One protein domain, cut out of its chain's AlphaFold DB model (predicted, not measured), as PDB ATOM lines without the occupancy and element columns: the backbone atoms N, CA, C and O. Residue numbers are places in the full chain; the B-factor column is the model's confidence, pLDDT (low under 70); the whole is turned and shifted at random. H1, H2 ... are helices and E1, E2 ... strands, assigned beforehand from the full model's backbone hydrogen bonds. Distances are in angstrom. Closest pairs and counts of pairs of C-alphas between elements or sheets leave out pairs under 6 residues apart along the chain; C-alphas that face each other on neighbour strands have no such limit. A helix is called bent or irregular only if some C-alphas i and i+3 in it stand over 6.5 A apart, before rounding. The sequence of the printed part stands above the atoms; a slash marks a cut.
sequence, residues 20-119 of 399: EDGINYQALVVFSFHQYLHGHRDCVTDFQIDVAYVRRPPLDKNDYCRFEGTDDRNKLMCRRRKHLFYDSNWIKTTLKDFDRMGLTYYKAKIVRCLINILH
ATOM      1  N   GLU A  20      92.965 147.078 190.512       43.69
ATOM      2  CA  GLU A  20      92.385 146.488 191.722       43.69
ATOM      3  C   GLU A  20      93.545 146.437 192.727       43.69
ATOM      4  O   GLU A  20      94.603 145.879 192.425       43.69
ATOM      5  N   ASP A  21      93.438 147.168 193.837       44.25
ATOM      6  CA  ASP A  21      94.488 147.272 194.864       44.25
ATOM      7  C   ASP A  21      95.866 147.763 194.364       44.25
ATOM      8  O   ASP A  21      96.921 147.316 194.817       44.25
ATOM      9  N   GLY A  22      95.895 148.678 193.389       55.50
ATOM     10  CA  GLY A  22      97.155 149.211 192.846       55.50
ATOM     11  C   GLY A  22      97.876 148.277 191.862       55.50
ATOM     12  O   GLY A  22      98.961 148.612 191.384       55.50
ATOM     13  N   ILE A  23      97.287 147.124 191.535       59.00
ATOM     14  CA  ILE A  23      97.903 146.078 190.719       59.00
ATOM     15  C   ILE A  23      97.306 146.090 189.308       59.00
ATOM     16  O   ILE A  23      96.091 146.085 189.128       59.00
ATOM     17  N   ASN A  24      98.175 146.091 188.294       75.56
ATOM     18  CA  ASN A  24      97.761 145.972 186.898       75.56
ATOM     19  C   ASN A  24      97.443 144.506 186.579       75.56
ATOM     20  O   ASN A  24      98.320 143.647 186.711       75.56
ATOM     21  N   TYR A  25      96.220 144.250 186.125       79.31
ATOM     22  CA  TYR A  25      95.786 142.965 185.582       79.31
ATOM     23  C   TYR A  25      95.651 143.053 184.065       79.31
ATOM     24  O   TYR A  25      95.315 144.105 183.517       79.31
ATOM     25  N   GLN A  26      95.899 141.943 183.374       82.62
ATOM     26  CA  GLN A  26      95.699 141.857 181.930       82.62
ATOM     27  C   GLN A  26      95.120 140.504 181.555       82.62
ATOM     28  O   GLN A  26      95.583 139.469 182.032       82.62
ATOM     29  N   ALA A  27      94.106 140.539 180.693       85.19
ATOM     30  CA  ALA A  27      93.447 139.341 180.201       85.19
ATOM     31  C   ALA A  27      94.429 138.451 179.428       85.19
ATOM     32  O   ALA A  27      95.256 138.934 178.641       85.19
ATOM     33  N   LEU A  28      94.285 137.153 179.650       89.75
ATOM     34  CA  LEU A  28      95.075 136.085 179.071       89.75
ATOM     35  C   LEU A  28      94.113 135.024 178.533       89.75
ATOM     36  O   LEU A  28      93.173 134.634 179.217       89.75
ATOM     37  N   VAL A  29      94.342 134.560 177.312       92.44
ATOM     38  CA  VAL A  29      93.637 133.408 176.741       92.44
ATOM     39  C   VAL A  29      94.632 132.266 176.638       92.44
ATOM     40  O   VAL A  29      95.733 132.461 176.120       92.44
ATOM     41  N   VAL A  30      94.254 131.097 177.137       93.31
ATOM     42  CA  VAL A  30      95.061 129.881 177.093       93.31
ATOM     43  C   VAL A  30      94.372 128.897 176.161       93.31
ATOM     44  O   VAL A  30      93.222 128.528 176.372       93.31
ATOM     45  N   PHE A  31      95.070 128.502 175.105       93.50
ATOM     46  CA  PHE A  31      94.640 127.458 174.190       93.50
ATOM     47  C   PHE A  31      95.393 126.186 174.536       93.50
ATOM     48  O   PHE A  31      96.608 126.130 174.343       93.50
ATOM     49  N   SER A  32      94.672 125.181 175.011       91.81
ATOM     50  CA  SER A  32      95.197 123.845 175.261       91.81
ATOM     51  C   SER A  32      94.801 122.918 174.109       91.81
ATOM     52  O   SER A  32      93.670 122.968 173.633       91.81
ATOM     53  N   PHE A  33      95.716 122.088 173.626       89.62
ATOM     54  CA  PHE A  33      95.491 121.167 172.509       89.62
ATOM     55  C   PHE A  33      96.289 119.880 172.686       89.62
ATOM     56  O   PHE A  33      97.344 119.872 173.307       89.62
ATOM     57  N   HIS A  34      95.806 118.768 172.135       85.50
ATOM     58  CA  HIS A  34      96.518 117.493 172.237       85.50
ATOM     59  C   HIS A  34      97.791 117.454 171.376       85.50
ATOM     60  O   HIS A  34      97.838 118.007 170.284       85.50
ATOM     61  N   GLN A  35      98.808 116.716 171.836       74.19
ATOM     62  CA  GLN A  35     100.130 116.570 171.195       74.19
ATOM     63  C   GLN A  35     100.077 116.064 169.735       74.19
ATOM     64  O   GLN A  35     101.022 116.252 168.975       74.19
ATOM     65  N   TYR A  36      98.974 115.446 169.305       67.50
ATOM     66  CA  TYR A  36      98.856 114.756 168.014       67.50
ATOM     67  C   TYR A  36      98.562 115.658 166.798       67.50
ATOM     68  O   TYR A  36      98.301 115.157 165.704       67.50
ATOM     69  N   LEU A  37      98.684 116.986 166.916       69.94
ATOM     70  CA  LEU A  37      98.439 117.908 165.787       69.94
ATOM     71  C   LEU A  37      99.452 117.789 164.635       69.94
ATOM     72  O   LEU A  37      99.297 118.404 163.573       69.94
ATOM     73  N   HIS A  38     100.493 116.981 164.823       66.62
ATOM     74  CA  HIS A  38     101.525 116.729 163.831       66.62
ATOM     75  C   HIS A  38     100.989 116.033 162.565       66.62
ATOM     76  O   HIS A  38     101.442 116.365 161.471       66.62
ATOM     77  N   GLY A  39     100.001 115.137 162.688       72.88
ATOM     78  CA  GLY A  39      99.565 114.271 161.581       72.88
ATOM     79  C   GLY A  39      98.411 114.798 160.721       72.88
ATOM     80  O   GLY A  39      98.299 114.432 159.552       72.88
ATOM     81  N   HIS A  40      97.557 115.672 161.255       75.50
ATOM     82  CA  HIS A  40      96.337 116.069 160.547       75.50
ATOM     83  C   HIS A  40      96.602 117.175 159.520       75.50
ATOM     84  O   HIS A  40      97.253 118.180 159.816       75.50
ATOM     85  N   ARG A  41      96.115 116.987 158.287       78.38
ATOM     86  CA  ARG A  41      96.140 118.030 157.245       78.38
ATOM     87  C   ARG A  41      95.145 119.149 157.543       78.38
ATOM     88  O   ARG A  41      95.427 120.301 157.224       78.38
ATOM     89  N   ASP A  42      94.046 118.802 158.199       81.94
ATOM     90  CA  ASP A  42      92.943 119.711 158.463       81.94
ATOM     91  C   ASP A  42      92.978 120.261 159.885       81.94
ATOM     92  O   ASP A  42      93.456 119.629 160.827       81.94
ATOM     93  N   CYS A  43      92.419 121.458 160.030       81.69
ATOM     94  CA  CYS A  43      92.272 122.172 161.291       81.69
ATOM     95  C   CYS A  43      91.108 121.665 162.141       81.69
ATOM     96  O   CYS A  43      90.291 122.440 162.637       81.69
ATOM     97  N   VAL A  44      91.016 120.344 162.264       73.50
ATOM     98  CA  VAL A  44      90.020 119.654 163.077       73.50
ATOM     99  C   VAL A  44      90.712 119.266 164.365       73.50
ATOM    100  O   VAL A  44      91.248 118.172 164.506       73.50
ATOM    101  N   THR A  45      90.827 120.229 165.260       66.00
ATOM    102  CA  THR A  45      91.605 120.051 166.475       66.00
ATOM    103  C   THR A  45      90.765 120.495 167.648       66.00
ATOM    104  O   THR A  45      90.290 121.634 167.677       66.00
ATOM    105  N   ASP A  46      90.609 119.590 168.605       82.88
ATOM    106  CA  ASP A  46      89.957 119.860 169.876       82.88
ATOM    107  C   ASP A  46      90.858 120.788 170.689       82.88
ATOM    108  O   ASP A  46      91.816 120.369 171.344       82.88
ATOM    109  N   PHE A  47      90.583 122.085 170.576       88.25
ATOM    110  CA  PHE A  47      91.168 123.087 171.448       88.25
ATOM    111  C   PHE A  47      90.274 123.259 172.669       88.25
ATOM    112  O   PHE A  47      89.088 123.560 172.545       88.25
ATOM    113  N   GLN A  48      90.861 123.149 173.851       90.12
ATOM    114  CA  GLN A  48      90.272 123.701 175.061       90.12
ATOM    115  C   GLN A  48      90.720 125.155 175.193       90.12
ATOM    116  O   GLN A  48      91.882 125.483 174.949       90.12
ATOM    117  N   ILE A  49      89.777 126.037 175.512       90.38
ATOM    118  CA  ILE A  49      90.030 127.471 175.625       90.38
ATOM    119  C   ILE A  49      89.687 127.894 177.035       90.38
ATOM    120  O   ILE A  49      88.519 127.885 177.422       90.38
ATOM    121  N   ASP A  50      90.705 128.348 177.744       89.44
ATOM    122  CA  ASP A  50      90.568 128.916 179.069       89.44
ATOM    123  C   ASP A  50      90.858 130.416 179.018       89.44
ATOM    124  O   ASP A  50      91.626 130.916 178.187       89.44
ATOM    125  N   VAL A  51      90.222 131.160 179.917       88.00
ATOM    126  CA  VAL A  51      90.457 132.595 180.089       88.00
ATOM    127  C   VAL A  51      90.983 132.811 181.499       88.00
ATOM    128  O   VAL A  51      90.396 132.343 182.471       88.00
ATOM    129  N   ALA A  52      92.098 133.524 181.595       87.62
ATOM    130  CA  ALA A  52      92.813 133.804 182.827       87.62
ATOM    131  C   ALA A  52      93.251 135.278 182.866       87.62
ATOM    132  O   ALA A  52      92.965 136.072 181.964       87.62
ATOM    133  N   TYR A  53      93.974 135.651 183.919       85.56
ATOM    134  CA  TYR A  53      94.595 136.961 184.051       85.56
ATOM    135  C   TYR A  53      96.041 136.829 184.503       85.56
ATOM    136  O   TYR A  53      96.391 135.944 185.277       85.56
ATOM    137  N   VAL A  54      96.875 137.754 184.036       83.69
ATOM    138  CA  VAL A  54      98.247 137.908 184.516       83.69
ATOM    139  C   VAL A  54      98.302 139.098 185.458       83.69
ATOM    140  O   VAL A  54      97.847 140.198 185.116       83.69
ATOM    141  N   ARG A  55      98.874 138.878 186.640       82.94
ATOM    142  CA  ARG A  55      99.169 139.926 187.609       82.94
ATOM    143  C   ARG A  55     100.503 140.575 187.241       82.94
ATOM    144  O   ARG A  55     101.468 139.873 186.982       82.94
ATOM    145  N   ARG A  56     100.573 141.914 187.232       83.31
ATOM    146  CA  ARG A  56     101.796 142.675 186.877       83.31
ATOM    147  C   ARG A  56     102.399 142.208 185.543       83.31
ATOM    148  O   ARG A  56     103.543 141.758 185.499       83.31
ATOM    149  N   PRO A  57     101.633 142.308 184.449       81.75
ATOM    150  CA  PRO A  57     102.096 141.817 183.167       81.75
ATOM    151  C   PRO A  57     103.388 142.517 182.719       81.75
ATOM    152  O   PRO A  57     103.576 143.707 183.006       81.75
ATOM    153  N   PRO A  58     104.259 141.814 181.974       81.94
ATOM    154  CA  PRO A  58     105.456 142.421 181.413       81.94
ATOM    155  C   PRO A  58     105.092 143.532 180.421       81.94
ATOM    156  O   PRO A  58     103.989 143.582 179.872       81.94
ATOM    157  N   LEU A  59     106.042 144.428 180.158       81.50
ATOM    158  CA  LEU A  59     105.864 145.473 179.153       81.50
ATOM    159  C   LEU A  59     105.523 144.854 177.789       81.50
ATOM    160  O   LEU A  59     106.092 143.846 177.387       81.50
ATOM    161  N   ASP A  60     104.611 145.485 177.051       75.06
ATOM    162  CA  ASP A  60     104.083 144.998 175.763       75.06
ATOM    163  C   ASP A  60     105.121 144.818 174.648       75.06
ATOM    164  O   ASP A  60     104.779 144.310 173.581       75.06
ATOM    165  N   LYS A  61     106.364 145.264 174.862       74.44
ATOM    166  CA  LYS A  61     107.385 145.265 173.820       74.44
ATOM    167  C   LYS A  61     107.779 143.858 173.384       74.44
ATOM    168  O   LYS A  61     108.105 143.739 172.218       74.44
ATOM    169  N   ASN A  62     107.675 142.836 174.242       63.81
ATOM    170  CA  ASN A  62     107.916 141.431 173.893       63.81
ATOM    171  C   ASN A  62     107.001 140.501 174.728       63.81
ATOM    172  O   ASN A  62     106.545 140.880 175.805       63.81
ATOM    173  N   ASP A  63     106.702 139.306 174.212       77.75
ATOM    174  CA  ASP A  63     105.906 138.244 174.862       77.75
ATOM    175  C   ASP A  63     104.411 138.542 175.074       77.75
ATOM    176  O   ASP A  63     103.885 138.597 176.191       77.75
ATOM    177  N   TYR A  64     103.688 138.723 173.968       88.94
ATOM    178  CA  TYR A  64     102.220 138.771 173.983       88.94
ATOM    179  C   TYR A  64     101.565 137.428 173.655       88.94
ATOM    180  O   TYR A  64     100.416 137.230 174.021       88.94
ATOM    181  N   CYS A  65     102.265 136.507 173.002       94.25
ATOM    182  CA  CYS A  65     101.879 135.106 172.940       94.25
ATOM    183  C   CYS A  65     103.111 134.259 173.236       94.25
ATOM    184  O   CYS A  65     104.220 134.616 172.839       94.25
ATOM    185  N   ARG A  66     102.925 133.145 173.934       92.75
ATOM    186  CA  ARG A  66     104.002 132.230 174.287       92.75
ATOM    187  C   ARG A  66     103.474 130.806 174.322       92.75
ATOM    188  O   ARG A  66     102.399 130.551 174.856       92.75
ATOM    189  N   PHE A  67     104.250 129.890 173.757       91.94
ATOM    190  CA  PHE A  67     104.061 128.466 174.010       91.94
ATOM    191  C   PHE A  67     104.710 128.122 175.347       91.94
ATOM    192  O   PHE A  67     105.871 128.481 175.569       91.94
ATOM    193  N   GLU A  68     103.961 127.474 176.229       90.69
ATOM    194  CA  GLU A  68     104.465 127.045 177.532       90.69
ATOM    195  C   GLU A  68     105.296 125.754 177.379       90.69
ATOM    196  O   GLU A  68     104.963 124.895 176.575       90.69
ATOM    197  N   GLY A  69     106.409 125.640 178.109       71.94
ATOM    198  CA  GLY A  69     107.163 124.391 178.292       71.94
ATOM    199  C   GLY A  69     108.085 123.879 177.167       71.94
ATOM    200  O   GLY A  69     107.983 124.217 175.985       71.94
ATOM    201  N   THR A  70     109.012 123.014 177.590       59.97
ATOM    202  CA  THR A  70     109.784 122.060 176.767       59.97
ATOM    203  C   THR A  70     108.968 120.795 176.463       59.97
ATOM    204  O   THR A  70     109.065 120.248 175.359       59.97
ATOM    205  N   ASP A  71     108.092 120.411 177.401       62.44
ATOM    206  CA  ASP A  71     107.227 119.222 177.349       62.44
ATOM    207  C   ASP A  71     105.741 119.575 177.136       62.44
ATOM    208  O   ASP A  71     105.003 118.838 176.478       62.44
ATOM    209  N   ASP A  72     105.328 120.777 177.551       56.94
ATOM    210  CA  ASP A  72     103.970 121.321 177.395       56.94
ATOM    211  C   ASP A  72     103.734 121.991 176.035       56.94
ATOM    212  O   ASP A  72     103.076 123.025 175.922       56.94
ATOM    213  N   ARG A  73     104.160 121.339 174.943       63.88
ATOM    214  CA  ARG A  73     103.924 121.778 173.543       63.88
ATOM    215  C   ARG A  73     102.449 121.953 173.158       63.88
ATOM    216  O   ARG A  73     102.161 122.228 171.999       63.88
ATOM    217  N   ASN A  74     101.562 121.775 174.121       87.19
ATOM    218  CA  ASN A  74     100.125 121.672 174.062       87.19
ATOM    219  C   ASN A  74      99.426 122.930 174.559       87.19
ATOM    220  O   ASN A  74      98.203 122.943 174.578       87.19
ATOM    221  N   LYS A  75     100.163 123.961 174.990       92.62
ATOM    222  CA  LYS A  75      99.570 125.209 175.471       92.62
ATOM    223  C   LYS A  75     100.127 126.420 174.742       92.62
ATOM    224  O   LYS A  75     101.338 126.615 174.648       92.62
ATOM    225  N   LEU A  76      99.224 127.261 174.252       93.81
ATOM    226  CA  LEU A  76      99.520 128.589 173.730       93.81
ATOM    227  C   LEU A  76      98.804 129.623 174.590       93.81
ATOM    228  O   LEU A  76      97.580 129.652 174.653       93.81
ATOM    229  N   MET A  77      99.569 130.501 175.217       93.75
ATOM    230  CA  MET A  77      99.053 131.556 176.076       93.75
ATOM    231  C   MET A  77      99.193 132.890 175.360       93.75
ATOM    232  O   MET A  77     100.289 133.227 174.921       93.75
ATOM    233  N   CYS A  78      98.114 133.658 175.249       94.38
ATOM    234  CA  CYS A  78      98.093 134.943 174.558       94.38
ATOM    235  C   CYS A  78      97.482 136.044 175.428       94.38
ATOM    236  O   CYS A  78      96.321 135.985 175.830       94.38
ATOM    237  N   ARG A  79      98.277 137.075 175.699       91.75
ATOM    238  CA  ARG A  79      97.975 138.241 176.527       91.75
ATOM    239  C   ARG A  79      97.437 139.393 175.680       91.75
ATOM    240  O   ARG A  79      97.906 139.663 174.570       91.75
ATOM    241  N   ARG A  80      96.461 140.126 176.217       89.94
ATOM    242  CA  ARG A  80      95.827 141.254 175.519       89.94
ATOM    243  C   ARG A  80      96.656 142.531 175.563       89.94
ATOM    244  O   ARG A  80      96.591 143.233 176.556       89.94
ATOM    245  N   ARG A  81      97.337 142.906 174.481       88.31
ATOM    246  CA  ARG A  81      98.164 144.133 174.385       88.31
ATOM    247  C   ARG A  81      97.390 145.439 174.653       88.31
ATOM    248  O   ARG A  81      96.225 145.567 174.282       88.31
ATOM    249  N   LYS A  82      98.072 146.444 175.216       83.69
ATOM    250  CA  LYS A  82      97.554 147.772 175.600       83.69
ATOM    251  C   LYS A  82      96.981 148.571 174.430       83.69
ATOM    252  O   LYS A  82      96.032 149.315 174.620       83.69
ATOM    253  N   HIS A  83      97.524 148.439 173.222       83.62
ATOM    254  CA  HIS A  83      96.975 149.143 172.052       83.62
ATOM    255  C   HIS A  83      95.761 148.426 171.434       83.62
ATOM    256  O   HIS A  83      95.003 149.041 170.696       83.62
ATOM    257  N   LEU A  84      95.537 147.148 171.766       84.50
ATOM    258  CA  LEU A  84      94.361 146.370 171.345       84.50
ATOM    259  C   LEU A  84      93.285 146.336 172.424       84.50
ATOM    260  O   LEU A  84      92.480 145.405 172.531       84.50
ATOM    261  N   PHE A  85      93.311 147.357 173.268       78.75
ATOM    262  CA  PHE A  85      92.516 147.380 174.463       78.75
ATOM    263  C   PHE A  85      91.014 147.463 174.154       78.75
ATOM    264  O   PHE A  85      90.208 146.769 174.755       78.75
ATOM    265  N   TYR A  86      90.630 148.205 173.125       77.88
ATOM    266  CA  TYR A  86      89.228 148.319 172.710       77.88
ATOM    267  C   TYR A  86      88.875 147.433 171.510       77.88
ATOM    268  O   TYR A  86      87.741 147.440 171.045       77.88
ATOM    269  N   ASP A  87      89.829 146.640 171.018       81.88
ATOM    270  CA  ASP A  87      89.607 145.774 169.863       81.88
ATOM    271  C   ASP A  87      88.883 144.491 170.303       81.88
ATOM    272  O   ASP A  87      89.386 143.729 171.137       81.88
ATOM    273  N   SER A  88      87.696 144.240 169.747       83.12
ATOM    274  CA  SER A  88      86.940 142.996 169.950       83.12
ATOM    275  C   SER A  88      87.624 141.788 169.310       83.12
ATOM    276  O   SER A  88      87.460 140.661 169.771       83.12
ATOM    277  N   ASN A  89      88.457 142.025 168.296       88.94
ATOM    278  CA  ASN A  89      89.250 141.022 167.602       88.94
ATOM    279  C   ASN A  89      90.701 140.985 168.093       88.94
ATOM    280  O   ASN A  89      91.550 140.408 167.409       88.94
ATOM    281  N   TRP A  90      90.995 141.555 169.271       90.31
ATOM    282  CA  TRP A  90      92.364 141.676 169.776       90.31
ATOM    283  C   TRP A  90      93.125 140.350 169.714       90.31
ATOM    284  O   TRP A  90      94.278 140.332 169.306       90.31
ATOM    285  N   ILE A  91      92.480 139.232 170.056       92.81
ATOM    286  CA  ILE A  91      93.122 137.916 170.086       92.81
ATOM    287  C   ILE A  91      93.519 137.448 168.682       92.81
ATOM    288  O   ILE A  91      94.612 136.922 168.489       92.81
ATOM    289  N   LYS A  92      92.689 137.728 167.669       94.50
ATOM    290  CA  LYS A  92      92.994 137.434 166.266       94.50
ATOM    291  C   LYS A  92      94.159 138.291 165.781       94.50
ATOM    292  O   LYS A  92      95.044 137.782 165.098       94.50
ATOM    293  N   THR A  93      94.162 139.576 166.131       93.94
ATOM    294  CA  THR A  93      95.250 140.506 165.802       93.94
ATOM    295  C   THR A  93      96.555 140.074 166.474       93.94
ATOM    296  O   THR A  93      97.590 139.991 165.821       93.94
ATOM    297  N   THR A  94      96.501 139.700 167.751       93.75
ATOM    298  CA  THR A  94      97.631 139.169 168.523       93.75
ATOM    299  C   THR A  94      98.182 137.874 167.918       93.75
ATOM    300  O   THR A  94      99.386 137.780 167.713       93.75
ATOM    301  N   LEU A  95      97.339 136.904 167.549       95.38
ATOM    302  CA  LEU A  95      97.795 135.666 166.903       95.38
ATOM    303  C   LEU A  95      98.406 135.909 165.516       95.38
ATOM    304  O   LEU A  95      99.399 135.275 165.171       95.38
ATOM    305  N   LYS A  96      97.855 136.841 164.726       95.75
ATOM    306  CA  LYS A  96      98.427 137.222 163.423       95.75
ATOM    307  C   LYS A  96      99.813 137.832 163.555       95.75
ATOM    308  O   LYS A  96     100.690 137.519 162.756       95.75
ATOM    309  N   ASP A  97     100.001 138.706 164.536       94.00
ATOM    310  CA  ASP A  97     101.317 139.282 164.790       94.00
ATOM    311  C   ASP A  97     102.287 138.211 165.294       94.00
ATOM    312  O   ASP A  97     103.441 138.198 164.875       94.00
ATOM    313  N   PHE A  98     101.803 137.253 166.092       94.69
ATOM    314  CA  PHE A  98     102.616 136.136 166.566       94.69
ATOM    315  C   PHE A  98     103.078 135.213 165.427       94.69
ATOM    316  O   PHE A  98     104.240 134.818 165.402       94.69
ATOM    317  N   ASP A  99     102.218 134.924 164.443       95.31
ATOM    318  CA  ASP A  99     102.582 134.140 163.245       95.31
ATOM    319  C   ASP A  99     103.710 134.807 162.433       95.31
ATOM    320  O   ASP A  99     104.518 134.128 161.802       95.31
ATOM    321  N   ARG A 100     103.817 136.143 162.489       95.31
ATOM    322  CA  ARG A 100     104.864 136.918 161.799       95.31
ATOM    323  C   ARG A 100     106.222 136.887 162.504       95.31
ATOM    324  O   ARG A 100     107.206 137.286 161.893       95.31
ATOM    325  N   MET A 101     106.306 136.406 163.747       92.31
ATOM    326  CA  MET A 101     107.548 136.390 164.540       92.31
ATOM    327  C   MET A 101     108.521 135.251 164.179       92.31
ATOM    328  O   MET A 101     109.460 134.996 164.926       92.31
ATOM    329  N   GLY A 102     108.327 134.551 163.056       91.81
ATOM    330  CA  GLY A 102     109.240 133.481 162.631       91.81
ATOM    331  C   GLY A 102     109.128 132.215 163.486       91.81
ATOM    332  O   GLY A 102     110.130 131.647 163.912       91.81
ATOM    333  N   LEU A 103     107.900 131.770 163.764       92.12
ATOM    334  CA  LEU A 103     107.648 130.535 164.509       92.12
ATOM    335  C   LEU A 103     108.171 129.303 163.752       92.12
ATOM    336  O   LEU A 103     108.165 129.256 162.522       92.12
ATOM    337  N   THR A 104     108.543 128.252 164.490       92.00
ATOM    338  CA  THR A 104     108.829 126.945 163.878       92.00
ATOM    339  C   THR A 104     107.602 126.439 163.115       92.00
ATOM    340  O   THR A 104     106.468 126.743 163.490       92.00
ATOM    341  N   TYR A 105     107.809 125.631 162.069       91.25
ATOM    342  CA  TYR A 105     106.732 125.148 161.189       91.25
ATOM    343  C   TYR A 105     105.508 124.616 161.956       91.25
ATOM    344  O   TYR A 105     104.372 124.982 161.655       91.25
ATOM    345  N   TYR A 106     105.734 123.806 162.994       88.31
ATOM    346  CA  TYR A 106     104.665 123.256 163.830       88.31
ATOM    347  C   TYR A 106     103.888 124.332 164.599       88.31
ATOM    348  O   TYR A 106     102.658 124.355 164.572       88.31
ATOM    349  N   LYS A 107     104.601 125.257 165.248       91.00
ATOM    350  CA  LYS A 107     103.995 126.364 165.998       91.00
ATOM    351  C   LYS A 107     103.198 127.284 165.069       91.00
ATOM    352  O   LYS A 107     102.063 127.624 165.386       91.00
ATOM    353  N   ALA A 108     103.746 127.608 163.896       92.88
ATOM    354  CA  ALA A 108     103.052 128.375 162.863       92.88
ATOM    355  C   ALA A 108     101.779 127.659 162.382       92.88
ATOM    356  O   ALA A 108     100.724 128.277 162.256       92.88
ATOM    357  N   LYS A 109     101.837 126.335 162.174       91.75
ATOM    358  CA  LYS A 109     100.669 125.532 161.785       91.75
ATOM    359  C   LYS A 109      99.548 125.629 162.825       91.75
ATOM    360  O   LYS A 109      98.418 125.911 162.441       91.75
ATOM    361  N   ILE A 110      99.855 125.481 164.119       91.75
ATOM    362  CA  ILE A 110      98.873 125.638 165.208       91.75
ATOM    363  C   ILE A 110      98.278 127.044 165.220       91.75
ATOM    364  O   ILE A 110      97.062 127.203 165.288       91.75
ATOM    365  N   VAL A 111      99.119 128.075 165.127       94.00
ATOM    366  CA  VAL A 111      98.665 129.471 165.170       94.00
ATOM    367  C   VAL A 111      97.762 129.795 163.981       94.00
ATOM    368  O   VAL A 111      96.682 130.349 164.171       94.00
ATOM    369  N   ARG A 112      98.132 129.390 162.760       94.44
ATOM    370  CA  ARG A 112      97.272 129.530 161.571       94.44
ATOM    371  C   ARG A 112      95.959 128.782 161.734       94.44
ATOM    372  O   ARG A 112      94.915 129.285 161.323       94.44
ATOM    373  N   CYS A 113      96.014 127.617 162.366       93.19
ATOM    374  CA  CYS A 113      94.835 126.836 162.672       93.19
ATOM    375  C   CYS A 113      93.876 127.597 163.577       93.19
ATOM    376  O   CYS A 113      92.735 127.841 163.187       93.19
ATOM    377  N   LEU A 114      94.379 128.087 164.712       93.50
ATOM    378  CA  LEU A 114      93.640 128.929 165.647       93.50
ATOM    379  C   LEU A 114      93.073 130.174 164.965       93.50
ATOM    380  O   LEU A 114      91.893 130.457 165.134       93.50
ATOM    381  N   ILE A 115      93.855 130.886 164.145       94.50
ATOM    382  CA  ILE A 115      93.384 132.062 163.389       94.50
ATOM    383  C   ILE A 115      92.199 131.704 162.485       94.50
ATOM    384  O   ILE A 115      91.245 132.487 162.386       94.50
ATOM    385  N   ASN A 116      92.261 130.542 161.830       92.44
ATOM    386  CA  ASN A 116      91.219 130.075 160.928       92.44
ATOM    387  C   ASN A 116      89.959 129.680 161.683       92.44
ATOM    388  O   ASN A 116      88.886 130.073 161.249       92.44
ATOM    389  N   ILE A 117      90.056 128.986 162.816       91.00
ATOM    390  CA  ILE A 117      88.877 128.536 163.572       91.00
ATOM    391  C   ILE A 117      88.391 129.554 164.609       91.00
ATOM    392  O   ILE A 117      87.336 129.379 165.200       91.00
ATOM    393  N   LEU A 118      89.095 130.665 164.829       90.12
ATOM    394  CA  LEU A 118      88.741 131.603 165.901       90.12
ATOM    395  C   LEU A 118      87.331 132.195 165.782       90.12
ATOM    396  O   LEU A 118      86.762 132.681 166.751       90.12
ATOM    397  N   HIS A 119      86.775 132.193 164.572       84.50
ATOM    398  CA  HIS A 119      85.412 132.640 164.320       84.50
ATOM    399  C   HIS A 119      84.346 131.604 164.708       84.50
ATOM    400  O   HIS A 119      83.182 131.978 164.838       84.50
TER     401      HIS A 119
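What this domain is: This is residues 20 to 119 of the 399 residues of an uncharacterized protein of Ancylostoma ceylanicum (UniProt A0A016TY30). A twisted four-stranded antiparallel sheet has one face covered by the helical hairpin of H2 and H3, making two layers, helices on one face of a sheet. The long strands E1 and E2 run side by side beyond the short E4 and E3, and the small helix H1 sits beyond the end of E1. The printed part has 100 residues, in the order E1 H1 E2 E3 E4 H2 H3; the sheet's order is E2 E1 E4 E3 and the class is mixed, helices and strands. It is compact, with a radius of gyration of the C-alphas of 13.8 A, and elongated, spanning 47 by 26 by 23 A.

Where its parts are: Find C-alpha 23 at (97.903, 146.078, 190.719); from there E1, residues 23 to 33, runs 31.0 A. H1, residues 35 to 38, is irregular: C-alphas 35 and 38 are 7.5 A apart. Next come E2, residues 47 to 55, 24.7 A long, E3, residues 65 to 67, and E4, residues 75 to 79. H2 spans residues 90 to 99, 14.3 A, and H3 residues 105 to 117, 18.3 A, ending at C-alpha 117 at (88.877, 128.536, 163.572).

How they stand to each other: Look first at the sheet, twisted, with C-alphas up to 4.1 A off its best plane. N 30 and O 50 of E1 and E2 are 2.8 A apart, N 29 and O 78 of E1 and E4 2.9 A, and N 66 and O 77 of the hairpin E3 and E4 2.8 A, each within hydrogen-bond range. H2 lies over E4 and E3 at a height over the sheet of 9.2 A. H2 and H3 touch, closest at the C-alphas of Asp 99 and Ala 108, 5.8 A, at a shallow tilt of 25 degrees, opposite ways. H1 is not on the sheet; it is close to but not clearly touching H3, the C-alphas of His 38 and Tyr 106 being closest at 7.2 A. In H2 and H3 every O i to N i+4 pair is within hydrogen-bond range; H1 is too short for one.

The domain as a whole: The C-alphas farthest apart, of Asp 21 and Arg 41, are 47.7 A apart. The printed part has no cut and no long link. The model's pLDDT is under 70 at residues 20 to 23, 36 to 38, 45, 62 and 70 to 73.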